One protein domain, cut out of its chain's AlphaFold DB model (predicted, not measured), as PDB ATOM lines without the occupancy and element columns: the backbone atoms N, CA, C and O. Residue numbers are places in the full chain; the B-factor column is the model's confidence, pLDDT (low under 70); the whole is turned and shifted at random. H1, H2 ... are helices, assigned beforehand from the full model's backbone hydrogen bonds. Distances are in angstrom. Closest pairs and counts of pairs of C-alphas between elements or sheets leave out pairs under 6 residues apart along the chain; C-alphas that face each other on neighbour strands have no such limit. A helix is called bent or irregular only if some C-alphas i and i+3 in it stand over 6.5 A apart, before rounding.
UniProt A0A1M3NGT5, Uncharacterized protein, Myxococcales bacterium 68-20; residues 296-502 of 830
ATOM      1  N   ASN A 296     174.427 143.697 115.268       87.06
ATOM      2  CA  ASN A 296     173.750 142.666 114.473       87.06
ATOM      3  C   ASN A 296     173.709 141.295 115.172       87.06
ATOM      4  O   ASN A 296     172.699 140.591 115.100       87.06
ATOM      5  N   GLU A 297     174.767 140.917 115.891       91.38
ATOM      6  CA  GLU A 297     174.791 139.692 116.696       91.38
ATOM      7  C   GLU A 297     173.769 139.735 117.844       91.38
ATOM      8  O   GLU A 297     173.069 138.740 118.078       91.38
ATOM      9  N   ARG A 298     173.622 140.888 118.518       97.12
ATOM     10  CA  ARG A 298     172.583 141.111 119.541       97.12
ATOM     11  C   ARG A 298     171.186 140.992 118.956       97.12
ATOM     12  O   ARG A 298     170.359 140.275 119.515       97.12
ATOM     13  N   LEU A 299     170.936 141.602 117.802       95.56
ATOM     14  CA  LEU A 299     169.647 141.499 117.119       95.56
ATOM     15  C   LEU A 299     169.312 140.045 116.747       95.56
ATOM     16  O   LEU A 299     168.224 139.554 117.054       95.56
ATOM     17  N   ALA A 300     170.262 139.317 116.157       90.81
ATOM     18  CA  ALA A 300     170.074 137.907 115.828       90.81
ATOM     19  C   ALA A 300     169.817 137.051 117.084       90.81
ATOM     20  O   ALA A 300     169.002 136.125 117.060       90.81
ATOM     21  N   SER A 301     170.492 137.361 118.198       96.06
ATOM     22  CA  SER A 301     170.254 136.728 119.500       96.06
ATOM     23  C   SER A 301     168.847 137.018 120.027       96.06
ATOM     24  O   SER A 301     168.141 136.086 120.415       96.06
ATOM     25  N   ALA A 302     168.398 138.277 119.966       97.12
ATOM     26  CA  ALA A 302     167.052 138.683 120.358       97.12
ATOM     27  C   ALA A 302     165.984 137.880 119.607       97.12
ATOM     28  O   ALA A 302     165.073 137.327 120.222       97.12
ATOM     29  N   GLN A 303     166.140 137.734 118.290       95.81
ATOM     30  CA  GLN A 303     165.180 137.023 117.451       95.81
ATOM     31  C   GLN A 303     165.147 135.516 117.735       95.81
ATOM     32  O   GLN A 303     164.070 134.928 117.831       95.81
ATOM     33  N   ARG A 304     166.307 134.886 117.978       94.12
ATOM     34  CA  ARG A 304     166.352 133.489 118.449       94.12
ATOM     35  C   ARG A 304     165.627 133.313 119.783       94.12
ATOM     36  O   ARG A 304     164.889 132.343 119.942       94.12
ATOM     37  N   LYS A 305     165.799 134.245 120.723       96.81
ATOM     38  CA  LYS A 305     165.124 134.197 122.029       96.81
ATOM     39  C   LYS A 305     163.618 134.438 121.917       96.81
ATOM     40  O   LYS A 305     162.856 133.723 122.560       96.81
ATOM     41  N   ALA A 306     163.179 135.354 121.053       95.94
ATOM     42  CA  ALA A 306     161.762 135.552 120.746       95.94
ATOM     43  C   ALA A 306     161.122 134.264 120.195       95.94
ATOM     44  O   ALA A 306     160.083 133.829 120.691       95.94
ATOM     45  N   ASN A 307     161.793 133.597 119.249       92.31
ATOM     46  CA  ASN A 307     161.346 132.319 118.683       92.31
ATOM     47  C   ASN A 307     161.305 131.194 119.730       92.31
ATOM     48  O   ASN A 307     160.397 130.368 119.715       92.31
ATOM     49  N   ALA A 308     162.241 131.192 120.681       94.19
ATOM     50  CA  ALA A 308     162.245 130.284 121.830       94.19
ATOM     51  C   ALA A 308     161.235 130.673 122.935       94.19
ATOM     52  O   ALA A 308     161.214 130.051 123.995       94.19
ATOM     53  N   ARG A 309     160.407 131.703 122.704       93.81
ATOM     54  CA  ARG A 309     159.458 132.297 123.662       93.81
ATOM     55  C   ARG A 309     160.097 132.848 124.948       93.81
ATOM     56  O   ARG A 309     159.397 133.054 125.938       93.81
ATOM     57  N   ASP A 310     161.392 133.160 124.930       96.19
ATOM     58  CA  ASP A 310     162.106 133.851 126.010       96.19
ATOM     59  C   ASP A 310     162.014 135.376 125.827       96.19
ATOM     60  O   ASP A 310     162.940 136.042 125.357       96.19
ATOM     61  N   GLY A 311     160.860 135.945 126.191       96.00
ATOM     62  CA  GLY A 311     160.615 137.385 126.056       96.00
ATOM     63  C   GLY A 311     161.590 138.244 126.863       96.00
ATOM     64  O   GLY A 311     162.101 139.240 126.353       96.00
ATOM     65  N   LYS A 312     161.920 137.841 128.097       97.62
ATOM     66  CA  LYS A 312     162.848 138.588 128.963       97.62
ATOM     67  C   LYS A 312     164.265 138.584 128.392       97.62
ATOM     68  O   LYS A 312     164.921 139.629 128.351       97.62
ATOM     69  N   GLY A 313     164.740 137.426 127.941       97.69
ATOM     70  CA  GLY A 313     166.040 137.324 127.303       97.69
ATOM     71  C   GLY A 313     166.085 138.058 125.966       97.69
ATOM     72  O   GLY A 313     167.113 138.667 125.680       97.69
ATOM     73  N   CYS A 314     164.999 138.060 125.185       98.19
ATOM     74  CA  CYS A 314     164.902 138.878 123.975       98.19
ATOM     75  C   CYS A 314     165.040 140.374 124.291       98.19
ATOM     76  O   CYS A 314     165.888 141.039 123.701       98.19
ATOM     77  N   LEU A 315     164.269 140.895 125.255       98.06
ATOM     78  CA  LEU A 315     164.348 142.305 125.661       98.06
ATOM     79  C   LEU A 315     165.758 142.688 126.121       98.06
ATOM     80  O   LEU A 315     166.251 143.745 125.754       98.06
ATOM     81  N   THR A 316     166.439 141.793 126.841       98.38
ATOM     82  CA  THR A 316     167.828 142.014 127.276       98.38
ATOM     83  C   THR A 316     168.785 142.189 126.089       98.38
ATOM     84  O   THR A 316     169.668 143.043 126.132       98.38
ATOM     85  N   GLU A 317     168.626 141.397 125.024       98.19
ATOM     86  CA  GLU A 317     169.457 141.532 123.820       98.19
ATOM     87  C   GLU A 317     169.106 142.793 123.020       98.19
ATOM     88  O   GLU A 317     170.009 143.446 122.504       98.19
ATOM     89  N   LEU A 318     167.826 143.179 122.961       97.94
ATOM     90  CA  LEU A 318     167.404 144.432 122.326       97.94
ATOM     91  C   LEU A 318     167.906 145.667 123.086       97.94
ATOM     92  O   LEU A 318     168.370 146.617 122.471       97.94
ATOM     93  N   ASP A 319     167.909 145.635 124.417       97.75
ATOM     94  CA  ASP A 319     168.487 146.715 125.223       97.75
ATOM     95  C   ASP A 319     170.010 146.813 125.030       97.75
ATOM     96  O   ASP A 319     170.578 147.903 125.080       97.75
ATOM     97  N   ALA A 320     170.695 145.683 124.818       97.56
ATOM     98  CA  ALA A 320     172.115 145.673 124.471       97.56
ATOM     99  C   ALA A 320     172.356 146.212 123.050       97.56
ATOM    100  O   ALA A 320     173.308 146.965 122.846       97.56
ATOM    101  N   PHE A 321     171.480 145.875 122.099       97.25
ATOM    102  CA  PHE A 321     171.478 146.445 120.752       97.25
ATOM    103  C   PHE A 321     171.326 147.973 120.794       97.25
ATOM    104  O   PHE A 321     172.165 148.672 120.234       97.25
ATOM    105  N   ASP A 322     170.350 148.500 121.538       96.44
ATOM    106  CA  ASP A 322     170.062 149.944 121.619       96.44
ATOM    107  C   ASP A 322     171.203 150.766 122.245       96.44
ATOM    108  O   ASP A 322     171.325 151.968 122.009       96.44
ATOM    109  N   ARG A 323     172.079 150.135 123.042       96.88
ATOM    110  CA  ARG A 323     173.297 150.785 123.568       96.88
ATOM    111  C   ARG A 323     174.393 150.922 122.514       96.88
ATOM    112  O   ARG A 323     175.189 151.862 122.589       96.88
ATOM    113  N   LEU A 324     174.459 149.975 121.578       94.94
ATOM    114  CA  LEU A 324     175.426 149.952 120.481       94.94
ATOM    115  C   LEU A 324     174.935 150.808 119.306       94.94
ATOM    116  O   LEU A 324     175.714 151.551 118.714       94.94
ATOM    117  N   GLU A 325     173.646 150.747 118.994       94.19
ATOM    118  CA  GLU A 325     173.035 151.465 117.885       94.19
ATOM    119  C   GLU A 325     172.426 152.793 118.350       94.19
ATOM    120  O   GLU A 325     171.418 152.838 119.052       94.19
ATOM    121  N   LYS A 326     173.053 153.900 117.945       91.50
ATOM    122  CA  LYS A 326     172.636 155.260 118.326       91.50
ATOM    123  C   LYS A 326     171.995 156.039 117.181       91.50
ATOM    124  O   LYS A 326     171.652 157.205 117.371       91.50
ATOM    125  N   ARG A 327     171.871 155.449 115.988       87.38
ATOM    126  CA  ARG A 327     171.235 156.125 114.853       87.38
ATOM    127  C   ARG A 327     169.741 156.341 115.149       87.38
ATOM    128  O   ARG A 327     169.060 155.378 115.507       87.38
ATOM    129  N   PRO A 328     169.213 157.567 114.974       84.69
ATOM    130  CA  PRO A 328     167.780 157.830 115.112       84.69
ATOM    131  C   PRO A 328     166.959 156.913 114.196       84.69
ATOM    132  O   PRO A 328     167.316 156.734 113.030       84.69
ATOM    133  N   GLY A 329     165.872 156.329 114.699       85.56
ATOM    134  CA  GLY A 329     165.020 155.413 113.928       85.56
ATOM    135  C   GLY A 329     165.457 153.949 113.938       85.56
ATOM    136  O   GLY A 329     164.693 153.099 113.475       85.56
ATOM    137  N   ALA A 330     166.659 153.639 114.435       86.44
ATOM    138  CA  ALA A 330     167.175 152.272 114.486       86.44
ATOM    139  C   ALA A 330     166.933 151.586 115.840       86.44
ATOM    140  O   ALA A 330     166.951 150.357 115.900       86.44
ATOM    141  N   GLN A 331     166.681 152.352 116.906       92.81
ATOM    142  CA  GLN A 331     166.470 151.807 118.247       92.81
ATOM    143  C   GLN A 331     165.178 150.989 118.335       92.81
ATOM    144  O   GLN A 331     164.131 151.368 117.811       92.81
ATOM    145  N   SER A 332     165.229 149.876 119.060       94.00
ATOM    146  CA  SER A 332     164.105 148.964 119.270       94.00
ATOM    147  C   SER A 332     162.963 149.576 120.079       94.00
ATOM    148  O   SER A 332     161.838 149.086 120.027       94.00
ATOM    149  N   THR A 333     163.230 150.642 120.833       93.75
ATOM    150  CA  THR A 333     162.222 151.407 121.576       93.75
ATOM    151  C   THR A 333     161.417 152.365 120.704       93.75
ATOM    152  O   THR A 333     160.365 152.837 121.135       93.75
ATOM    153  N   GLU A 334     161.895 152.677 119.501       92.62
ATOM    154  CA  GLU A 334     161.174 153.533 118.569       92.62
ATOM    155  C   GLU A 334     160.107 152.741 117.807       92.62
ATOM    156  O   GLU A 334     160.201 151.532 117.614       92.62
ATOM    157  N   ALA A 335     159.063 153.433 117.342       91.25
ATOM    158  CA  ALA A 335     158.019 152.799 116.542       91.25
ATOM    159  C   ALA A 335     158.565 152.279 115.196       91.25
ATOM    160  O   ALA A 335     158.130 151.239 114.704       91.25
ATOM    161  N   LYS A 336     159.539 152.985 114.609       88.31
ATOM    162  CA  LYS A 336     160.203 152.586 113.362       88.31
ATOM    163  C   LYS A 336     161.247 151.490 113.615       88.31
ATOM    164  O   LYS A 336     161.677 151.263 114.739       88.31
ATOM    165  N   GLY A 337     161.634 150.785 112.555       87.38
ATOM    166  CA  GLY A 337     162.665 149.749 112.629       87.38
ATOM    167  C   GLY A 337     162.230 148.539 113.462       87.38
ATOM    168  O   GLY A 337     161.358 147.772 113.047       87.38
ATOM    169  N   LEU A 338     162.864 148.361 114.623       95.12
ATOM    170  CA  LEU A 338     162.761 147.164 115.467       95.12
ATOM    171  C   LEU A 338     161.646 147.215 116.525       95.12
ATOM    172  O   LEU A 338     161.480 146.238 117.262       95.12
ATOM    173  N   GLY A 339     160.847 148.288 116.577       95.50
ATOM    174  CA  GLY A 339     159.724 148.421 117.517       95.50
ATOM    175  C   GLY A 339     158.757 147.237 117.505       95.50
ATOM    176  O   GLY A 339     158.288 146.793 118.550       95.50
ATOM    177  N   PHE A 340     158.560 146.631 116.335       95.44
ATOM    178  CA  PHE A 340     157.739 145.437 116.171       95.44
ATOM    179  C   PHE A 340     158.291 144.200 116.903       95.44
ATOM    180  O   PHE A 340     157.565 143.514 117.623       95.44
ATOM    181  N   LEU A 341     159.593 143.928 116.761       96.44
ATOM    182  CA  LEU A 341     160.247 142.816 117.456       96.44
ATOM    183  C   LEU A 341     160.255 143.063 118.968       96.44
ATOM    184  O   LEU A 341     159.965 142.158 119.751       96.44
ATOM    185  N   ARG A 342     160.513 144.307 119.396       97.94
ATOM    186  CA  ARG A 342     160.435 144.669 120.815       97.94
ATOM    187  C   ARG A 342     159.028 144.468 121.369       97.94
ATOM    188  O   ARG A 342     158.890 143.886 122.442       97.94
ATOM    189  N   ALA A 343     157.995 144.881 120.637       97.56
ATOM    190  CA  ALA A 343     156.598 144.675 121.005       97.56
ATOM    191  C   ALA A 343     156.277 143.193 121.238       97.56
ATOM    192  O   ALA A 343     155.711 142.840 122.274       97.56
ATOM    193  N   GLN A 344     156.713 142.317 120.328       97.31
ATOM    194  CA  GLN A 344     156.583 140.869 120.493       97.31
ATOM    195  C   GLN A 344     157.286 140.379 121.770       97.31
ATOM    196  O   GLN A 344     156.716 139.600 122.535       97.31
ATOM    197  N   CYS A 345     158.500 140.859 122.041       97.38
ATOM    198  CA  CYS A 345     159.260 140.458 123.223       97.38
ATOM    199  C   CYS A 345     158.656 140.973 124.537       97.38
ATOM    200  O   CYS A 345     158.665 140.238 125.524       97.38
ATOM    201  N   LEU A 346     158.039 142.162 124.540       96.88
ATOM    202  CA  LEU A 346     157.224 142.661 125.658       96.88
ATOM    203  C   LEU A 346     156.042 141.719 125.933       96.88
ATOM    204  O   LEU A 346     155.848 141.293 127.072       96.88
ATOM    205  N   MET A 347     155.287 141.323 124.901       96.88
ATOM    206  CA  MET A 347     154.156 140.394 125.053       96.88
ATOM    207  C   MET A 347     154.600 139.023 125.591       96.88
ATOM    208  O   MET A 347     153.976 138.488 126.515       96.88
ATOM    209  N   LEU A 348     155.712 138.488 125.069       95.44
ATOM    210  CA  LEU A 348     156.311 137.229 125.530       95.44
ATOM    211  C   LEU A 348     156.813 137.325 126.976       95.44
ATOM    212  O   LEU A 348     156.698 136.363 127.731       95.44
ATOM    213  N   ALA A 349     157.311 138.492 127.393       95.62
ATOM    214  CA  ALA A 349     157.716 138.773 128.771       95.62
ATOM    215  C   ALA A 349     156.524 139.009 129.723       95.62
ATOM    216  O   ALA A 349     156.725 139.292 130.903       95.62
ATOM    217  N   GLY A 350     155.283 138.901 129.233       94.00
ATOM    218  CA  GLY A 350     154.063 139.112 130.014       94.00
ATOM    219  C   GLY A 350     153.599 140.569 130.093       94.00
ATOM    220  O   GLY A 350     152.595 140.841 130.746       94.00
ATOM    221  N   GLN A 351     154.267 141.497 129.404       95.44
ATOM    222  CA  GLN A 351     153.909 142.917 129.309       95.44
ATOM    223  C   GLN A 351     152.998 143.167 128.094       95.44
ATOM    224  O   GLN A 351     153.331 143.911 127.173       95.44
ATOM    225  N   CYS A 352     151.840 142.504 128.083       95.31
ATOM    226  CA  CYS A 352     150.921 142.467 126.940       95.31
ATOM    227  C   CYS A 352     150.411 143.835 126.485       95.31
ATOM    228  O   CYS A 352     150.449 144.119 125.291       95.31
ATOM    229  N   SER A 353     149.981 144.691 127.412       94.44
ATOM    230  CA  SER A 353     149.467 146.029 127.089       94.44
ATOM    231  C   SER A 353     150.539 146.914 126.449       94.44
ATOM    232  O   SER A 353     150.314 147.481 125.383       94.44
ATOM    233  N   ALA A 354     151.737 146.958 127.043       95.31
ATOM    234  CA  ALA A 354     152.872 147.710 126.510       95.31
ATOM    235  C   ALA A 354     153.311 147.187 125.131       95.31
ATOM    236  O   ALA A 354     153.575 147.969 124.218       95.31
ATOM    237  N   GLY A 355     153.343 145.861 124.959       95.88
ATOM    238  CA  GLY A 355     153.621 145.237 123.670       95.88
ATOM    239  C   GLY A 355     152.571 145.581 122.613       95.88
ATOM    240  O   GLY A 355     152.925 145.955 121.501       95.88
ATOM    241  N   ARG A 356     151.279 145.525 122.955       95.94
ATOM    242  CA  ARG A 356     150.159 145.885 122.068       95.94
ATOM    243  C   ARG A 356     150.262 147.334 121.590       95.94
ATOM    244  O   ARG A 356     150.160 147.587 120.391       95.94
ATOM    245  N   GLU A 357     150.495 148.271 122.507       96.44
ATOM    246  CA  GLU A 357     150.636 149.694 122.181       96.44
ATOM    247  C   GLU A 357     151.842 149.949 121.266       96.44
ATOM    248  O   GLU A 357     151.724 150.647 120.257       96.44
ATOM    249  N   LEU A 358     153.002 149.357 121.579       96.69
ATOM    250  CA  LEU A 358     154.190 149.493 120.738       96.69
ATOM    251  C   LEU A 358     153.978 148.860 119.356       96.69
ATOM    252  O   LEU A 358     154.302 149.493 118.359       96.69
ATOM    253  N   SER A 359     153.368 147.674 119.282       96.56
ATOM    254  CA  SER A 359     153.058 147.011 118.010       96.56
ATOM    255  C   SER A 359     152.173 147.878 117.122       96.56
ATOM    256  O   SER A 359     152.434 147.995 115.925       96.56
ATOM    257  N   ARG A 360     151.136 148.493 117.702       96.56
ATOM    258  CA  ARG A 360     150.235 149.383 116.973       96.56
ATOM    259  C   ARG A 360     150.986 150.596 116.428       96.56
ATOM    260  O   ARG A 360     150.939 150.840 115.225       96.56
ATOM    261  N   ARG A 361     151.736 151.299 117.286       96.94
ATOM    262  CA  ARG A 361     152.554 152.451 116.869       96.94
ATOM    263  C   ARG A 361     153.557 152.064 115.786       96.94
ATOM    264  O   ARG A 361     153.771 152.831 114.853       96.94
ATOM    265  N   SER A 362     154.153 150.877 115.883       95.50
ATOM    266  CA  SER A 362     155.083 150.373 114.875       95.50
ATOM    267  C   SER A 362     154.435 150.120 113.520       95.50
ATOM    268  O   SER A 362     155.052 150.421 112.502       95.50
ATOM    269  N   MET A 363     153.204 149.611 113.480       95.25
ATOM    270  CA  MET A 363     152.458 149.464 112.226       95.25
ATOM    271  C   MET A 363     152.060 150.818 111.639       95.25
ATOM    272  O   MET A 363     152.300 151.065 110.460       95.25
ATOM    273  N   GLU A 364     151.544 151.729 112.467       95.38
ATOM    274  CA  GLU A 364     151.194 153.092 112.045       95.38
ATOM    275  C   GLU A 364     152.421 153.825 111.468       95.38
ATOM    276  O   GLU A 364     152.341 154.463 110.417       95.38
ATOM    277  N   ALA A 365     153.594 153.662 112.088       94.25
ATOM    278  CA  ALA A 365     154.839 154.288 111.648       94.25
ATOM    279  C   ALA A 365     155.417 153.726 110.335       94.25
ATOM    280  O   ALA A 365     156.261 154.389 109.726       94.25
ATOM    281  N   ARG A 366     154.992 152.533 109.889       90.56
ATOM    282  CA  ARG A 366     155.397 151.955 108.592       90.56
ATOM    283  C   ARG A 366     154.674 152.596 107.406       90.56
ATOM    284  O   ARG A 366     155.165 152.482 106.289       90.56
ATOM    285  N   GLY A 367     153.550 153.280 107.636       88.06
ATOM    286  CA  GLY A 367     152.819 153.982 106.579       88.06
ATOM    287  C   GLY A 367     152.234 153.054 105.511       88.06
ATOM    288  O   GLY A 367     152.199 153.428 104.344       88.06
ATOM    289  N   THR A 368     151.767 151.857 105.889       83.31
ATOM    290  CA  THR A 368     151.224 150.835 104.966       83.31
ATOM    291  C   THR A 368     149.946 151.267 104.232       83.31
ATOM    292  O   THR A 368     149.475 150.553 103.351       83.31
ATOM    293  N   GLY A 369     149.364 152.424 104.577       90.69
ATOM    294  CA  GLY A 369     148.078 152.888 104.048       90.69
ATOM    295  C   GLY A 369     146.879 152.078 104.555       90.69
ATOM    296  O   GLY A 369     145.759 152.286 104.094       90.69
ATOM    297  N   GLU A 370     147.099 151.153 105.490       91.56
ATOM    298  CA  GLU A 370     146.052 150.329 106.084       91.56
ATOM    299  C   GLU A 370     145.130 151.152 106.990       91.56
ATOM    300  O   GLU A 370     145.542 152.121 107.634       91.56
ATOM    301  N   SER A 371     143.859 150.752 107.066       94.19
ATOM    302  CA  SER A 371     142.913 151.362 107.998       94.19
ATOM    303  C   SER A 371     143.300 151.054 109.448       94.19
ATOM    304  O   SER A 371     143.896 150.019 109.754       94.19
ATOM    305  N   ALA A 372     142.869 151.911 110.378       94.38
ATOM    306  CA  ALA A 372     143.041 151.666 111.809       94.38
ATOM    307  C   ALA A 372     142.465 150.301 112.248       94.38
ATOM    308  O   ALA A 372     143.088 149.618 113.059       94.38
ATOM    309  N   SER A 373     141.331 149.877 111.670       92.50
ATOM    310  CA  SER A 373     140.722 148.562 111.932       92.50
ATOM    311  C   SER A 373     141.585 147.401 111.420       92.50
ATOM    312  O   SER A 373     141.686 146.366 112.079       92.50
ATOM    313  N   ALA A 374     142.245 147.557 110.269       93.75
ATOM    314  CA  ALA A 374     143.157 146.552 109.728       93.75
ATOM    315  C   ALA A 374     144.413 146.401 110.597       93.75
ATOM    316  O   ALA A 374     144.771 145.271 110.938       93.75
ATOM    317  N   ILE A 375     145.006 147.520 111.029       95.12
ATOM    318  CA  ILE A 375     146.126 147.537 111.982       95.12
ATOM    319  C   ILE A 375     145.721 146.836 113.284       95.12
ATOM    320  O   ILE A 375     146.428 145.949 113.762       95.12
ATOM    321  N   ASP A 376     144.546 147.157 113.834       94.81
ATOM    322  CA  ASP A 376     144.039 146.519 115.052       94.81
ATOM    323  C   ASP A 376     143.911 145.001 114.935       94.81
ATOM    324  O   ASP A 376     144.281 144.284 115.865       94.81
ATOM    325  N   ARG A 377     143.434 144.494 113.793       94.12
ATOM    326  CA  ARG A 377     143.340 143.049 113.550       94.12
ATOM    327  C   ARG A 377     144.709 142.377 113.518       94.12
ATOM    328  O   ARG A 377     144.855 141.283 114.062       94.12
ATOM    329  N   GLN A 378     145.707 143.010 112.900       94.75
ATOM    330  CA  GLN A 378     147.065 142.464 112.878       94.75
ATOM    331  C   GLN A 378     147.686 142.452 114.284       94.75
ATOM    332  O   GLN A 378     148.288 141.451 114.681       94.75
ATOM    333  N   VAL A 379     147.486 143.524 115.059       96.31
ATOM    334  CA  VAL A 379     147.923 143.603 116.462       96.31
ATOM    335  C   VAL A 379     147.218 142.544 117.314       96.31
ATOM    336  O   VAL A 379     147.871 141.856 118.092       96.31
ATOM    337  N   ASP A 380     145.907 142.353 117.153       95.50
ATOM    338  CA  ASP A 380     145.148 141.318 117.864       95.50
ATOM    339  C   ASP A 380     145.641 139.902 117.531       95.50
ATOM    340  O   ASP A 380     145.767 139.065 118.430       95.50
ATOM    341  N   GLY A 381     145.988 139.647 116.266       95.12
ATOM    342  CA  GLY A 381     146.632 138.401 115.854       95.12
ATOM    343  C   GLY A 381     147.950 138.157 116.596       95.12
ATOM    344  O   GLY A 381     148.195 137.053 117.084       95.12
ATOM    345  N   GLN A 382     148.778 139.191 116.755       95.38
ATOM    346  CA  GLN A 382     150.036 139.089 117.503       95.38
ATOM    347  C   GLN A 382     149.845 138.927 118.994       95.38
ATOM    348  O   GLN A 382     150.559 138.131 119.601       95.38
ATOM    349  N   VAL A 383     148.870 139.620 119.577       95.62
ATOM    350  CA  VAL A 383     148.497 139.420 120.976       95.62
ATOM    351  C   VAL A 383     148.115 137.960 121.193       95.62
ATOM    352  O   VAL A 383     148.662 137.335 122.096       95.62
ATOM    353  N   GLY A 384     147.290 137.369 120.323       93.44
ATOM    354  CA  GLY A 384     146.952 135.945 120.400       93.44
ATOM    355  C   GLY A 384     148.179 135.018 120.405       93.44
ATOM    356  O   GLY A 384     148.222 134.064 121.179       93.44
ATOM    357  N   MET A 385     149.196 135.326 119.593       94.06
ATOM    358  CA  MET A 385     150.415 134.514 119.448       94.06
ATOM    359  C   MET A 385     151.443 134.707 120.571       94.06
ATOM    360  O   MET A 385     152.049 133.743 121.057       94.06
ATOM    361  N   ALA A 386     151.693 135.957 120.955       95.25
ATOM    362  CA  ALA A 386     152.866 136.348 121.732       95.25
ATOM    363  C   ALA A 386     152.560 136.580 123.214       95.25
ATOM    364  O   ALA A 386     153.458 136.436 124.042       95.25
ATOM    365  N   CYS A 387     151.320 136.892 123.591       95.19
ATOM    366  CA  CYS A 387     151.007 137.145 124.991       95.19
ATOM    367  C   CYS A 387     151.113 135.885 125.860       95.19
ATOM    368  O   CYS A 387     150.349 134.939 125.692       95.19
ATOM    369  N   GLY A 388     152.034 135.909 126.833       86.62
ATOM    370  CA  GLY A 388     152.278 134.818 127.796       86.62
ATOM    371  C   GLY A 388     151.190 134.658 128.871       86.62
ATOM    372  O   GLY A 388     150.043 135.009 128.655       86.62
ATOM    373  N   THR A 389     151.513 134.172 130.071       79.62
ATOM    374  CA  THR A 389     150.537 133.945 131.170       79.62
ATOM    375  C   THR A 389     150.270 135.160 132.071       79.62
ATOM    376  O   THR A 389     149.480 135.056 133.006       79.62
ATOM    377  N   GLY A 390     150.907 136.309 131.813       83.88
ATOM    378  CA  GLY A 390     150.715 137.543 132.592       83.88
ATOM    379  C   GLY A 390     149.292 138.105 132.504       83.88
ATOM    380  O   GLY A 390     148.520 137.676 131.644       83.88
ATOM    381  N   ALA A 391     148.970 139.078 133.368       85.31
ATOM    382  CA  ALA A 391     147.660 139.732 133.428       85.31
ATOM    383  C   ALA A 391     147.205 140.243 132.050       85.31
ATOM    384  O   ALA A 391     147.997 140.798 131.287       85.31
ATOM    385  N   LYS A 392     145.926 140.021 131.731       91.44
ATOM    386  CA  LYS A 392     145.319 140.338 130.434       91.44
ATOM    387  C   LYS A 392     144.019 141.074 130.628       91.44
ATOM    388  O   LYS A 392     143.248 140.747 131.529       91.44
ATOM    389  N   GLU A 393     143.751 142.001 129.723       94.88
ATOM    390  CA  GLU A 393     142.388 142.459 129.516       94.88
ATOM    391  C   GLU A 393     141.523 141.294 129.004       94.88
ATOM    392  O   GLU A 393     142.045 140.378 128.357       94.88
ATOM    393  N   PRO A 394     140.199 141.300 129.244       96.56
ATOM    394  CA  PRO A 394     139.323 140.222 128.789       96.56
ATOM    395  C   PRO A 394     139.438 139.927 127.286       96.56
ATOM    396  O   PRO A 394     139.425 138.766 126.887       96.56
ATOM    397  N   ARG A 395     139.623 140.955 126.443       95.62
ATOM    398  CA  ARG A 395     139.823 140.771 124.995       95.62
ATOM    399  C   ARG A 395     141.092 139.973 124.703       95.62
ATOM    400  O   ARG A 395     141.039 138.994 123.968       95.62
ATOM    401  N   ASP A 396     142.212 140.348 125.310       95.31
ATOM    402  CA  ASP A 396     143.502 139.670 125.144       95.31
ATOM    403  C   ASP A 396     143.427 138.226 125.639       95.31
ATOM    404  O   ASP A 396     143.951 137.313 125.004       95.31
ATOM    405  N   GLN A 397     142.733 138.005 126.758       96.00
ATOM    406  CA  GLN A 397     142.491 136.676 127.306       96.00
ATOM    407  C   GLN A 397     141.706 135.786 126.333       96.00
ATOM    408  O   GLN A 397     142.060 134.617 126.157       96.00
ATOM    409  N   LEU A 398     140.673 136.338 125.689       97.00
ATOM    410  CA  LEU A 398     139.903 135.642 124.664       97.00
ATOM    411  C   LEU A 398     140.779 135.314 123.447       97.00
ATOM    412  O   LEU A 398     140.840 134.159 123.040       97.00
ATOM    413  N   LEU A 399     141.502 136.293 122.900       96.44
ATOM    414  CA  LEU A 399     142.331 136.113 121.701       96.44
ATOM    415  C   LEU A 399     143.453 135.085 121.904       96.44
ATOM    416  O   LEU A 399     143.673 134.237 121.038       96.44
ATOM    417  N   VAL A 400     144.121 135.107 123.062       95.88
ATOM    418  CA  VAL A 400     145.142 134.107 123.422       95.88
ATOM    419  C   VAL A 400     144.527 132.712 123.530       95.88
ATOM    420  O   VAL A 400     145.083 131.754 122.994       95.88
ATOM    421  N   ALA A 401     143.359 132.584 124.169       96.81
ATOM    422  CA  ALA A 401     142.649 131.310 124.242       96.81
ATOM    423  C   ALA A 401     142.305 130.770 122.844       96.81
ATOM    424  O   ALA A 401     142.620 129.621 122.540       96.81
ATOM    425  N   LEU A 402     141.720 131.599 121.974       96.88
ATOM    426  CA  LEU A 402     141.373 131.206 120.604       96.88
ATOM    427  C   LEU A 402     142.604 130.772 119.800       96.88
ATOM    428  O   LEU A 402     142.537 129.777 119.076       96.88
ATOM    429  N   HIS A 403     143.731 131.471 119.952       95.94
ATOM    430  CA  HIS A 403     144.973 131.112 119.275       95.94
ATOM    431  C   HIS A 403     145.505 129.741 119.721       95.94
ATOM    432  O   HIS A 403     145.775 128.895 118.869       95.94
ATOM    433  N   VAL A 404     145.578 129.481 121.035       95.38
ATOM    434  CA  VAL A 404     146.007 128.176 121.578       95.38
ATOM    435  C   VAL A 404     145.120 127.043 121.061       95.38
ATOM    436  O   VAL A 404     145.622 125.990 120.666       95.38
ATOM    437  N   LEU A 405     143.800 127.256 121.017       96.56
ATOM    438  CA  LEU A 405     142.865 126.256 120.502       96.56
ATOM    439  C   LEU A 405     143.034 126.020 119.003       96.56
ATOM    440  O   LEU A 405     143.008 124.871 118.574       96.56
ATOM    441  N   ASN A 406     143.246 127.074 118.215       95.75
ATOM    442  CA  ASN A 406     143.478 126.957 116.780       95.75
ATOM    443  C   ASN A 406     144.784 126.208 116.456       95.75
ATOM    444  O   ASN A 406     144.788 125.336 115.583       95.75
ATOM    445  N   GLU A 407     145.875 126.502 117.171       94.19
ATOM    446  CA  GLU A 407     147.160 125.803 117.016       94.19
ATOM    447  C   GLU A 407     147.054 124.324 117.418       94.19
ATOM    448  O   GLU A 407     147.431 123.448 116.634       94.19
ATOM    449  N   GLY A 408     146.439 124.026 118.570       95.31
ATOM    450  CA  GLY A 408     146.194 122.649 119.018       95.31
ATOM    451  C   GLY A 408     145.214 121.872 118.132       95.31
ATOM    452  O   GLY A 408     145.315 120.653 117.982       95.31
ATOM    453  N   ALA A 409     144.286 122.571 117.481       95.06
ATOM    454  CA  ALA A 409     143.384 121.999 116.494       95.06
ATOM    455  C   ALA A 409     144.063 121.735 115.139       95.06
ATOM    456  O   ALA A 409     143.629 120.825 114.426       95.06
ATOM    457  N   SER A 410     145.111 122.479 114.764       92.38
ATOM    458  CA  SER A 410     145.628 122.511 113.384       92.38
ATOM    459  C   SER A 410     147.028 121.926 113.210       92.38
ATOM    460  O   SER A 410     147.218 121.111 112.303       92.38
ATOM    461  N   ARG A 411     147.997 122.282 114.056       78.94
ATOM    462  CA  ARG A 411     149.425 122.083 113.752       78.94
ATOM    463  C   ARG A 411     150.145 121.192 114.754       78.94
ATOM    464  O   ARG A 411     150.825 120.256 114.341       78.94
ATOM    465  N   GLU A 412     149.961 121.435 116.046       72.88
ATOM    466  CA  GLU A 412     150.768 120.807 117.093       72.88
ATOM    467  C   GLU A 412     149.920 120.001 118.077       72.88
ATOM    468  O   GLU A 412     148.779 120.349 118.386       72.88
ATOM    469  N   ARG A 413     150.492 118.921 118.627       76.12
ATOM    470  CA  ARG A 413     149.884 118.206 119.755       76.12
ATOM    471  C   ARG A 413     150.020 119.058 121.016       76.12
ATOM    472  O   ARG A 413     150.958 118.903 121.792       76.12
ATOM    473  N   THR A 414     149.065 119.957 121.211       92.50
ATOM    474  CA  THR A 414     148.872 120.652 122.485       92.50
ATOM    475  C   THR A 414     148.445 119.639 123.551       92.50
ATOM    476  O   THR A 414     147.758 118.663 123.252       92.50
ATOM    477  N   THR A 415     148.866 119.825 124.803       96.12
ATOM    478  CA  THR A 415     148.459 118.916 125.889       96.12
ATOM    479  C   THR A 415     146.975 119.107 126.235       96.12
ATOM    480  O   THR A 415     146.484 120.239 126.159       96.12
ATOM    481  N   PRO A 416     146.258 118.066 126.707       96.44
ATOM    482  CA  PRO A 416     144.861 118.216 127.125       96.44
ATOM    483  C   PRO A 416     144.666 119.329 128.164       96.44
ATOM    484  O   PRO A 416     143.724 120.113 128.074       96.44
ATOM    485  N   LYS A 417     145.614 119.466 129.102       97.12
ATOM    486  CA  LYS A 417     145.618 120.520 130.125       97.12
ATOM    487  C   LYS A 417     145.668 121.925 129.518       97.12
ATOM    488  O   LYS A 417     144.956 122.807 129.990       97.12
ATOM    489  N   ALA A 418     146.490 122.139 128.491       95.69
ATOM    490  CA  ALA A 418     146.593 123.434 127.823       95.69
ATOM    491  C   ALA A 418     145.333 123.756 127.001       95.69
ATOM    492  O   ALA A 418     144.827 124.873 127.107       95.69
ATOM    493  N   CYS A 419     144.770 122.780 126.274       96.94
ATOM    494  CA  CYS A 419     143.479 122.949 125.596       96.94
ATOM    495  C   CYS A 419     142.373 123.318 126.596       96.94
ATOM    496  O   CYS A 419     141.622 124.263 126.373       96.94
ATOM    497  N   LEU A 420     142.291 122.607 127.726       97.12
ATOM    498  CA  LEU A 420     141.277 122.851 128.751       97.12
ATOM    499  C   LEU A 420     141.416 124.241 129.381       97.12
ATOM    500  O   LEU A 420     140.430 124.964 129.486       97.12
ATOM    501  N   ALA A 421     142.642 124.643 129.731       96.56
ATOM    502  CA  ALA A 421     142.915 125.974 130.261       96.56
ATOM    503  C   ALA A 421     142.518 127.079 129.267       96.56
ATOM    504  O   ALA A 421     141.938 128.085 129.672       96.56
ATOM    505  N   ALA A 422     142.777 126.883 127.969       96.69
ATOM    506  CA  ALA A 422     142.357 127.816 126.929       96.69
ATOM    507  C   ALA A 422     140.827 127.860 126.771       96.69
ATOM    508  O   ALA A 422     140.266 128.951 126.718       96.69
ATOM    509  N   ILE A 423     140.135 126.713 126.785       97.62
ATOM    510  CA  ILE A 423     138.662 126.654 126.767       97.62
ATOM    511  C   ILE A 423     138.072 127.429 127.947       97.62
ATOM    512  O   ILE A 423     137.193 128.268 127.746       97.62
ATOM    513  N   ASP A 424     138.548 127.165 129.164       97.25
ATOM    514  CA  ASP A 424     138.029 127.799 130.377       97.25
ATOM    515  C   ASP A 424     138.305 129.309 130.373       97.25
ATOM    516  O   ASP A 424     137.410 130.112 130.641       97.25
ATOM    517  N   SER A 425     139.518 129.704 129.981       96.06
ATOM    518  CA  SER A 425     139.920 131.106 129.846       96.06
ATOM    519  C   SER A 425     139.081 131.854 128.803       96.06
ATOM    520  O   SER A 425     138.574 132.939 129.081       96.06
ATOM    521  N   GLY A 426     138.892 131.266 127.617       96.69
ATOM    522  CA  GLY A 426     138.086 131.855 126.549       96.69
ATOM    523  C   GLY A 426     136.608 131.945 126.920       96.69
ATOM    524  O   GLY A 426     135.999 132.994 126.736       96.69
ATOM    525  N   SER A 427     136.048 130.897 127.529       97.00
ATOM    526  CA  SER A 427     134.650 130.874 127.986       97.00
ATOM    527  C   SER A 427     134.369 131.929 129.059       97.00
ATOM    528  O   SER A 427     133.297 132.531 129.071       97.00
ATOM    529  N   LEU A 428     135.330 132.174 129.959       96.50
ATOM    530  CA  LEU A 428     135.228 133.205 130.996       96.50
ATOM    531  C   LEU A 428     135.331 134.628 130.424       96.50
ATOM    532  O   LEU A 428     134.686 135.550 130.930       96.50
ATOM    533  N   ALA A 429     136.166 134.814 129.401       96.62
ATOM    534  CA  ALA A 429     136.413 136.108 128.777       96.62
ATOM    535  C   ALA A 429     135.309 136.517 127.790       96.62
ATOM    536  O   ALA A 429     134.918 137.681 127.777       96.62
ATOM    537  N   LEU A 430     134.774 135.567 127.016       96.75
ATOM    538  CA  LEU A 430     133.788 135.786 125.956       96.75
ATOM    539  C   LEU A 430     132.635 136.744 126.331       96.75
ATOM    540  O   LEU A 430     132.441 137.715 125.606       96.75
ATOM    541  N   PRO A 431     131.898 136.572 127.451       96.75
ATOM    542  CA  PRO A 431     130.769 137.453 127.774       96.75
ATOM    543  C   PRO A 431     131.174 138.891 128.145       96.75
ATOM    544  O   PRO A 431     130.308 139.750 128.280       96.75
ATOM    545  N   LYS A 432     132.469 139.162 128.349       97.25
ATOM    546  CA  LYS A 432     133.002 140.480 128.731       97.25
ATOM    547  C   LYS A 432     133.549 141.268 127.539       97.25
ATOM    548  O   LYS A 432     134.008 142.392 127.726       97.25
ATOM    549  N   VAL A 433     133.566 140.679 126.343       96.81
ATOM    550  CA  VAL A 433     134.213 141.255 125.161       96.81
ATOM    551  C   VAL A 433     133.162 141.513 124.094       96.81
ATOM    552  O   VAL A 433     132.553 140.581 123.581       96.81
ATOM    553  N   GLN A 434     132.977 142.784 123.746       96.50
ATOM    554  CA  GLN A 434     132.156 143.181 122.604       96.50
ATOM    555  C   GLN A 434     133.033 143.319 121.346       96.50
ATOM    556  O   GLN A 434     134.190 143.749 121.466       96.50
ATOM    557  N   PRO A 435     132.523 142.967 120.149       95.88
ATOM    558  CA  PRO A 435     133.184 143.297 118.890       95.88
ATOM    559  C   PRO A 435     133.393 144.810 118.771       95.88
ATOM    560  O   PRO A 435     132.504 145.582 119.130       95.88
ATOM    561  N   ARG A 436     134.556 145.242 118.272       94.19
ATOM    562  CA  ARG A 436     134.843 146.678 118.077       94.19
ATOM    563  C   ARG A 436     134.036 147.277 116.929       94.19
ATOM    564  O   ARG A 436     133.589 148.415 117.020       94.19
ATOM    565  N   ASP A 437     133.876 146.509 115.859       93.25
ATOM    566  CA  ASP A 437     133.205 146.915 114.633       93.25
ATOM    567  C   ASP A 437     132.663 145.692 113.872       93.25
ATOM    568  O   ASP A 437     132.725 144.546 114.338       93.25
ATOM    569  N   GLU A 438     132.111 145.939 112.682       92.50
ATOM    570  CA  GLU A 438     131.555 144.885 111.841       92.50
ATOM    571  C   GLU A 438     132.602 143.890 111.311       92.50
ATOM    572  O   GLU A 438     132.267 142.735 111.028       92.50
ATOM    573  N   GLU A 439     133.864 144.314 111.222       91.69
ATOM    574  CA  GLU A 439     134.988 143.562 110.670       91.69
ATOM    575  C   GLU A 439     135.760 142.754 111.730       91.69
ATOM    576  O   GLU A 439     136.640 141.963 111.376       91.69
ATOM    577  N   ASP A 440     135.427 142.901 113.018       94.00
ATOM    578  CA  ASP A 440     136.022 142.188 114.154       94.00
ATOM    579  C   ASP A 440     135.577 140.713 114.222       94.00
ATOM    580  O   ASP A 440     134.933 140.232 115.162       94.00
ATOM    581  N   ARG A 441     135.921 139.964 113.171       94.44
ATOM    582  CA  ARG A 441     135.569 138.548 113.006       94.44
ATOM    583  C   ARG A 441     136.148 137.664 114.106       94.44
ATOM    584  O   ARG A 441     135.563 136.625 114.396       94.44
ATOM    585  N   ALA A 442     137.263 138.074 114.714       93.81
ATOM    586  CA  ALA A 442     137.897 137.335 115.800       93.81
ATOM    587  C   ALA A 442     136.974 137.230 117.022       93.81
ATOM    588  O   ALA A 442     136.821 136.142 117.568       93.81
ATOM    589  N   VAL A 443     136.312 138.327 117.412       96.38
ATOM    590  CA  VAL A 443     135.350 138.312 118.524       96.38
ATOM    591  C   VAL A 443     133.981 137.808 118.079       96.38
ATOM    592  O   VAL A 443     133.398 136.978 118.774       96.38
ATOM    593  N   LYS A 444     133.488 138.224 116.904       95.38
ATOM    594  CA  LYS A 444     132.180 137.767 116.398       95.38
ATOM    595  C   LYS A 444     132.100 136.244 116.248       95.38
ATOM    596  O   LYS A 444     131.081 135.657 116.585       95.38
ATOM    597  N   GLY A 445     133.175 135.606 115.781       95.50
ATOM    598  CA  GLY A 445     133.259 134.150 115.629       95.50
ATOM    599  C   GLY A 445     133.765 133.405 116.868       95.50
ATOM    600  O   GLY A 445     133.851 132.180 116.836       95.50
ATOM    601  N   ALA A 446     134.102 134.099 117.961       96.75
ATOM    602  CA  ALA A 446     134.810 133.503 119.094       96.75
ATOM    603  C   ALA A 446     134.047 132.346 119.751       96.75
ATOM    604  O   ALA A 446     134.647 131.328 120.096       96.75
ATOM    605  N   ALA A 447     132.726 132.477 119.906       96.56
ATOM    606  CA  ALA A 447     131.896 131.442 120.518       96.56
ATOM    607  C   ALA A 447     131.891 130.155 119.676       96.56
ATOM    608  O   ALA A 447     132.093 129.058 120.200       96.56
ATOM    609  N   ARG A 448     131.758 130.308 118.354       95.50
ATOM    610  CA  ARG A 448     131.880 129.213 117.393       95.50
ATOM    611  C   ARG A 448     133.263 128.572 117.445       95.50
ATOM    612  O   ARG A 448     133.372 127.355 117.541       95.50
ATOM    613  N   THR A 449     134.321 129.383 117.424       95.81
ATOM    614  CA  THR A 449     135.706 128.905 117.488       95.81
ATOM    615  C   THR A 449     135.988 128.150 118.790       95.81
ATOM    616  O   THR A 449     136.640 127.109 118.752       95.81
ATOM    617  N   LEU A 450     135.464 128.603 119.934       96.69
ATOM    618  CA  LEU A 450     135.565 127.876 121.205       96.69
ATOM    619  C   LEU A 450     134.893 126.501 121.123       96.69
ATOM    620  O   LEU A 450     135.479 125.517 121.569       96.69
ATOM    621  N   ALA A 451     133.704 126.412 120.523       95.25
ATOM    622  CA  ALA A 451     133.001 125.144 120.340       95.25
ATOM    623  C   ALA A 451     133.733 124.187 119.385       95.25
ATOM    624  O   ALA A 451     134.012 123.040 119.749       95.25
ATOM    625  N   GLU A 452     134.082 124.656 118.188       94.62
ATOM    626  CA  GLU A 452     134.729 123.845 117.154       94.62
ATOM    627  C   GLU A 452     136.183 123.502 117.523       94.62
ATOM    628  O   GLU A 452     136.547 122.330 117.622       94.62
ATOM    629  N   TYR A 453     137.032 124.503 117.772       96.62
ATOM    630  CA  TYR A 453     138.456 124.275 118.032       96.62
ATOM    631  C   TYR A 453     138.755 123.853 119.463       96.62
ATOM    632  O   TYR A 453     139.715 123.117 119.668       96.62
ATOM    633  N   GLY A 454     137.928 124.221 120.447       96.75
ATOM    634  CA  GLY A 454     138.065 123.706 121.811       96.75
ATOM    635  C   GLY A 454     137.975 122.185 121.852       96.75
ATOM    636  O   GLY A 454     138.872 121.499 122.348       96.75
ATOM    637  N   THR A 455     136.916 121.642 121.254       96.06
ATOM    638  CA  THR A 455     136.707 120.191 121.224       96.06
ATOM    639  C   THR A 455     137.695 119.470 120.325       96.06
ATOM    640  O   THR A 455     138.224 118.431 120.723       96.06
ATOM    641  N   LYS A 456     138.039 120.052 119.172       95.69
ATOM    642  CA  LYS A 456     139.081 119.512 118.294       95.69
ATOM    643  C   LYS A 456     140.462 119.478 118.955       95.69
ATOM    644  O   LYS A 456     141.160 118.477 118.812       95.69
ATOM    645  N   CYS A 457     140.845 120.519 119.698       96.88
ATOM    646  CA  CYS A 457     142.109 120.572 120.440       96.88
ATOM    647  C   CYS A 457     142.200 119.402 121.430       96.88
ATOM    648  O   CYS A 457     143.153 118.627 121.378       96.88
ATOM    649  N   LEU A 458     141.173 119.208 122.270       96.88
ATOM    650  CA  LEU A 458     141.123 118.095 123.230       96.88
ATOM    651  C   LEU A 458     141.143 116.722 122.538       96.88
ATOM    652  O   LEU A 458     141.871 115.827 122.967       96.88
ATOM    653  N   ALA A 459     140.399 116.566 121.440       94.94
ATOM    654  CA  ALA A 459     140.366 115.331 120.663       94.94
ATOM    655  C   ALA A 459     141.740 114.963 120.077       94.94
ATOM    656  O   ALA A 459     142.198 113.830 120.245       94.94
ATOM    657  N   ARG A 460     142.437 115.924 119.452       94.81
ATOM    658  CA  ARG A 460     143.798 115.719 118.916       94.81
ATOM    659  C   ARG A 460     144.836 115.508 120.015       94.81
ATOM    660  O   ARG A 460     145.807 114.782 119.806       94.81
ATOM    661  N   ALA A 461     144.607 116.087 121.192       95.19
ATOM    662  CA  ALA A 461     145.399 115.841 122.392       95.19
ATOM    663  C   ALA A 461     145.145 114.450 123.017       95.19
ATOM    664  O   ALA A 461     145.846 114.064 123.951       95.19
ATOM    665  N   GLY A 462     144.173 113.688 122.499       93.50
ATOM    666  CA  GLY A 462     143.848 112.328 122.933       93.50
ATOM    667  C   GLY A 462     142.826 112.237 124.069       93.50
ATOM    668  O   GLY A 462     142.535 111.130 124.513       93.50
ATOM    669  N   ASP A 463     142.254 113.355 124.520       95.44
ATOM    670  CA  ASP A 463     141.289 113.405 125.626       95.44
ATOM    671  C   ASP A 463     139.848 113.541 125.110       95.44
ATOM    672  O   ASP A 463     139.160 114.554 125.280       95.44
ATOM    673  N   CYS A 464     139.395 112.492 124.425       94.19
ATOM    674  CA  CYS A 464     138.038 112.398 123.890       94.19
ATOM    675  C   CYS A 464     136.926 112.443 124.951       94.19
ATOM    676  O   CYS A 464     135.901 113.071 124.670       94.19
ATOM    677  N   PRO A 465     137.083 111.855 126.156       94.00
ATOM    678  CA  PRO A 465     136.089 111.991 127.216       94.00
ATOM    679  C   PRO A 465     135.885 113.441 127.657       94.00
ATOM    680  O   PRO A 465     134.745 113.903 127.743       94.00
ATOM    681  N   THR A 466     136.966 114.200 127.877       95.75
ATOM    682  CA  THR A 466     136.842 115.619 128.240       95.75
ATOM    683  C   THR A 466     136.309 116.447 127.073       95.75
ATOM    684  O   THR A 466     135.469 117.322 127.293       95.75
ATOM    685  N   ALA A 467     136.730 116.156 125.834       95.62
ATOM    686  CA  ALA A 467     136.205 116.819 124.638       95.62
ATOM    687  C   ALA A 467     134.680 116.666 124.538       95.62
ATOM    688  O   ALA A 467     133.970 117.657 124.366       95.62
ATOM    689  N   TRP A 468     134.179 115.439 124.712       93.25
ATOM    690  CA  TRP A 468     132.748 115.140 124.696       93.25
ATOM    691  C   TRP A 468     132.015 115.820 125.849       93.25
ATOM    692  O   TRP A 468     131.020 116.503 125.625       93.25
ATOM    693  N   LYS A 469     132.549 115.728 127.072       94.00
ATOM    694  CA  LYS A 469     131.960 116.366 128.257       94.00
ATOM    695  C   LYS A 469     131.810 117.884 128.100       94.00
ATOM    696  O   LYS A 469     130.841 118.454 128.595       94.00
ATOM    697  N   ARG A 470     132.765 118.552 127.442       95.25
ATOM    698  CA  ARG A 470     132.743 120.012 127.233       95.25
ATOM    699  C   ARG A 470     131.889 120.445 126.040       95.25
ATOM    700  O   ARG A 470     131.383 121.566 126.062       95.25
ATOM    701  N   PHE A 471     131.711 119.589 125.031       94.81
ATOM    702  CA  PHE A 471     131.041 119.948 123.777       94.81
ATOM    703  C   PHE A 471     129.644 120.572 123.966       94.81
ATOM    704  O   PHE A 471     129.437 121.656 123.420       94.81
ATOM    705  N   PRO A 472     128.713 120.006 124.769       92.50
ATOM    706  CA  PRO A 472     127.377 120.584 124.921       92.50
ATOM    707  C   PRO A 472     127.409 122.004 125.487       92.50
ATOM    708  O   PRO A 472     126.735 122.888 124.973       92.50
ATOM    709  N   THR A 473     128.239 122.253 126.505       94.00
ATOM    710  CA  THR A 473     128.347 123.582 127.124       94.00
ATOM    711  C   THR A 473     128.876 124.622 126.141       94.00
ATOM    712  O   THR A 473     128.365 125.742 126.108       94.00
ATOM    713  N   LEU A 474     129.875 124.259 125.332       95.12
ATOM    714  CA  LEU A 474     130.443 125.161 124.331       95.12
ATOM    715  C   LEU A 474     129.468 125.409 123.175       95.12
ATOM    716  O   LEU A 474     129.322 126.542 122.724       95.12
ATOM    717  N   GLN A 475     128.756 124.370 122.736       92.94
ATOM    718  CA  GLN A 475     127.725 124.493 121.711       92.94
ATOM    719  C   GLN A 475     126.572 125.390 122.185       92.94
ATOM    720  O   GLN A 475     126.152 126.279 121.451       92.94
ATOM    721  N   ASP A 476     126.113 125.235 123.428       91.31
ATOM    722  CA  ASP A 476     125.067 126.084 124.007       91.31
ATOM    723  C   ASP A 476     125.523 127.546 124.145       91.31
ATOM    724  O   ASP A 476     124.734 128.472 123.951       91.31
ATOM    725  N   GLN A 477     126.795 127.777 124.494       92.19
ATOM    726  CA  GLN A 477     127.378 129.123 124.503       92.19
ATOM    727  C   GLN A 477     127.381 129.743 123.104       92.19
ATOM    728  O   GLN A 477     126.990 130.900 122.967       92.19
ATOM    729  N   TRP A 478     127.759 128.979 122.077       92.56
ATOM    730  CA  TRP A 478     127.722 129.423 120.684       92.56
ATOM    731  C   TRP A 478     126.300 129.756 120.215       92.56
ATOM    732  O   TRP A 478     126.068 130.866 119.739       92.56
ATOM    733  N   ILE A 479     125.336 128.856 120.436       90.06
ATOM    734  CA  ILE A 479     123.927 129.060 120.063       90.06
ATOM    735  C   ILE A 479     123.373 130.348 120.683       90.06
ATOM    736  O   ILE A 479     122.729 131.136 119.990       90.06
ATOM    737  N   ARG A 480     123.657 130.597 121.970       90.50
ATOM    738  CA  ARG A 480     123.239 131.831 122.651       90.50
ATOM    739  C   ARG A 480     123.931 133.073 122.092       90.50
ATOM    740  O   ARG A 480     123.266 134.088 121.919       90.50
ATOM    741  N   ALA A 481     125.235 133.003 121.828       88.62
ATOM    742  CA  ALA A 481     126.010 134.140 121.331       88.62
ATOM    743  C   ALA A 481     125.564 134.592 119.931       88.62
ATOM    744  O   ALA A 481     125.551 135.787 119.656       88.62
ATOM    745  N   GLU A 482     125.161 133.658 119.069       88.94
ATOM    746  CA  GLU A 482     124.708 133.951 117.701       88.94
ATOM    747  C   GLU A 482     123.178 134.024 117.556       88.94
ATOM    748  O   GLU A 482     122.670 134.167 116.444       88.94
ATOM    749  N   ASN A 483     122.428 133.946 118.664       89.38
ATOM    750  CA  ASN A 483     120.960 133.937 118.674       89.38
ATOM    751  C   ASN A 483     120.360 132.910 117.686       89.38
ATOM    752  O   ASN A 483     119.369 133.171 116.996       89.38
ATOM    753  N   LEU A 484     120.988 131.736 117.582       86.62
ATOM    754  CA  LEU A 484     120.548 130.682 116.673       86.62
ATOM    755  C   LEU A 484     119.293 130.016 117.247       86.62
ATOM    756  O   LEU A 484     119.285 129.553 118.383       86.62
ATOM    757  N   GLN A 485     118.234 129.892 116.445       80.12
ATOM    758  CA  GLN A 485     116.988 129.210 116.843       80.12
ATOM    759  C   GLN A 485     117.097 127.673 116.842       80.12
ATOM    760  O   GLN A 485     116.096 126.961 116.931       80.12
ATOM    761  N   TRP A 486     118.311 127.143 116.717       68.88
ATOM    762  CA  TRP A 486     118.568 125.718 116.604       68.88
ATOM    763  C   TRP A 486     118.206 124.989 117.916       68.88
ATOM    764  O   TRP A 486     118.735 125.309 118.980       68.88
ATOM    765  N   ARG A 487     117.363 123.946 117.841       59.06
ATOM    766  CA  ARG A 487     117.188 122.947 118.913       59.06
ATOM    767  C   ARG A 487     117.988 121.698 118.553       59.06
ATOM    768  O   ARG A 487     117.578 120.945 117.680       59.06
ATOM    769  N   THR A 488     119.124 121.464 119.206       59.72
ATOM    770  CA  THR A 488     119.891 120.223 119.018       59.72
ATOM    771  C   THR A 488     119.195 119.127 119.802       59.72
ATOM    772  O   THR A 488     119.332 119.030 121.027       59.72
ATOM    773  N   GLU A 489     118.468 118.261 119.101       66.12
ATOM    774  CA  GLU A 489     118.160 116.942 119.643       66.12
ATOM    775  C   GLU A 489     119.481 116.236 120.010       66.12
ATOM    776  O   GLU A 489     120.540 116.501 119.431       66.12
ATOM    777  N   ALA A 490     119.468 115.362 121.021       62.75
ATOM    778  CA  ALA A 490     120.685 114.700 121.514       62.75
ATOM    779  C   ALA A 490     121.458 113.959 120.398       62.75
ATOM    780  O   ALA A 490     122.689 113.949 120.386       62.75
ATOM    781  N   ALA A 491     120.733 113.426 119.413       60.66
ATOM    782  CA  ALA A 491     121.271 112.758 118.232       60.66
ATOM    783  C   ALA A 491     122.135 113.661 117.331       60.66
ATOM    784  O   ALA A 491     123.150 113.216 116.779       60.66
ATOM    785  N   ASP A 492     121.763 114.934 117.203       76.56
ATOM    786  CA  ASP A 492     122.517 115.896 116.402       76.56
ATOM    787  C   ASP A 492     123.807 116.300 117.106       76.56
ATOM    788  O   ASP A 492     124.843 116.427 116.454       76.56
ATOM    789  N   ARG A 493     123.794 116.382 118.445       82.12
ATOM    790  CA  ARG A 493     124.986 116.743 119.230       82.12
ATOM    791  C   ARG A 493     126.143 115.786 118.998       82.12
ATOM    792  O   ARG A 493     127.269 116.241 118.814       82.12
ATOM    793  N   ARG A 494     125.889 114.472 118.946       80.94
ATOM    794  CA  ARG A 494     126.966 113.505 118.679       80.94
ATOM    795  C   ARG A 494     127.554 113.677 117.282       80.94
ATOM    796  O   ARG A 494     128.771 113.684 117.135       80.94
ATOM    797  N   SER A 495     126.702 113.897 116.283       78.81
ATOM    798  CA  SER A 495     127.151 114.197 114.918       78.81
ATOM    799  C   SER A 495     128.017 115.438 114.851       78.81
ATOM    800  O   SER A 495     129.058 115.436 114.199       78.81
ATOM    801  N   SER A 496     127.554 116.510 115.492       86.06
ATOM    802  CA  SER A 496     128.243 117.788 115.490       86.06
ATOM    803  C   SER A 496     129.583 117.663 116.202       86.06
ATOM    804  O   SER A 496     130.563 118.207 115.714       86.06
ATOM    805  N   PHE A 497     129.663 116.882 117.284       90.38
ATOM    806  CA  PHE A 497     130.925 116.574 117.953       90.38
ATOM    807  C   PHE A 497     131.890 115.786 117.064       90.38
ATOM    808  O   PHE A 497     133.068 116.126 116.966       90.38
ATOM    809  N   GLU A 498     131.422 114.736 116.392       86.19
ATOM    810  CA  GLU A 498     132.277 113.927 115.515       86.19
ATOM    811  C   GLU A 498     132.769 114.722 114.307       86.19
ATOM    812  O   GLU A 498     133.937 114.617 113.931       86.19
ATOM    813  N   SER A 499     131.912 115.586 113.761       84.25
ATOM    814  CA  SER A 499     132.285 116.540 112.717       84.25
ATOM    815  C   SER A 499     133.293 117.576 113.229       84.25
ATOM    816  O   SER A 499     134.331 117.766 112.597       84.25
ATOM    817  N   ALA A 500     133.056 118.178 114.400       87.56
ATOM    818  CA  ALA A 500     133.955 119.163 115.008       87.56
ATOM    819  C   ALA A 500     135.338 118.571 115.326       87.56
ATOM    820  O   ALA A 500     136.365 119.225 115.149       87.56
ATOM    821  N   THR A 501     135.381 117.302 115.733       91.81
ATOM    822  CA  THR A 501     136.626 116.573 116.010       91.81
ATOM    823  C   THR A 501     137.256 115.941 114.768       91.81
ATOM    824  O   THR A 501     138.314 115.330 114.885       91.81
ATOM    825  N   TYR A 502     136.658 116.088 113.578       86.19
ATOM    826  CA  TYR A 502     137.115 115.470 112.322       86.19
ATOM    827  C   TYR A 502     137.345 113.955 112.437       86.19
ATOM    828  O   TYR A 502     138.256 113.398 111.828       86.19
TER     829      TYR A 502
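Overview. This is residues 296 to 502 of the 830 residues of an uncharacterized protein of Myxococcales bacterium 68-20 (UniProt A0A1M3NGT5). Two up-and-down helix bundles stand end to end in an elongated body, H1 to H5 making one and H6, H7, H9 and H10 the other, joined where H5 packs on H6. H11 packs across H9 at the far end of the second bundle, and the small H8 is near H6. The printed part has 207 residues, with eleven named helices, H1 to H11 in order, and no named strand; the class is all helix. It is compact, with a radius of gyration of the C-alphas of 19.4 A, and spans 67 by 35 by 25 A.

Arrangement. H1, residues 296 to 307, and H2, residues 311 to 324, touch as a hairpin at a shallow tilt of 14 degrees, closest at the C-alphas of Ala 302 and Cys 314, 4.2 A. H3, residues 339 to 348, a hub with four touching helices, forms a hairpin with H4, residues 352 to 366, closest at the C-alphas of Ala 343 and Gly 355, 4.0 A. H5, residues 372 to 386, touches H6, residues 394 to 410, with residues 380 to 385 alone; the closest C-alphas, of Gly 384 and Val 400, are 4.0 A apart, at a steep tilt of 64 degrees. H6 and H7, residues 416 to 432, form a hairpin at 37 degrees, only just steep, closest at the C-alphas of Ala 401 and Ala 422, 4.4 A. H8, residues 441 to 444, is close to H6 but not clearly touching, its Ala 442 C-alpha 7.5 A from that of Leu 399. H9, residues 446 to 460, the other hub, forms a hairpin with H10, residues 464 to 481, at a shallow tilt of 7 degrees, closest at the C-alphas of Ala 447 and Trp 478, 4.6 A. H11, residues 490 to 500, touches H9, about perpendicular at 76 degrees, closest at the C-alphas of Glu 452 and Ala 500, 5.2 A. Every O i to N i+4 pair is within hydrogen-bond range in H1 to H6; H7 has 11 of 13, H9 10 of 11, H10 12 of 14 and H11 5 of 7, and H8 is too short for one.

Along the chain. H1 begins at C-alpha 296, (173.750, 142.666, 114.473), and H11 ends at C-alpha 500, (133.955, 119.163, 115.008). From first to last C-alpha H6 measures 24.3 A, H7 25.3 A and H10 25.0 A. H7 is only just irregular, C-alphas 428 and 431 being 7.0 A apart; H10 is irregular, C-alphas 469 and 472 being 7.1 A apart, with a kink of 34 degrees near residue 471.

Size, cuts and confidence. The C-alphas farthest apart, of Lys 326 and Ala 491, are 66.7 A apart. The printed part has no cut. The link from H2 to H3, residues 325 to 338, is long. Mean pLDDT of the printed part is 92.7; residues 486 to 491 are under 70.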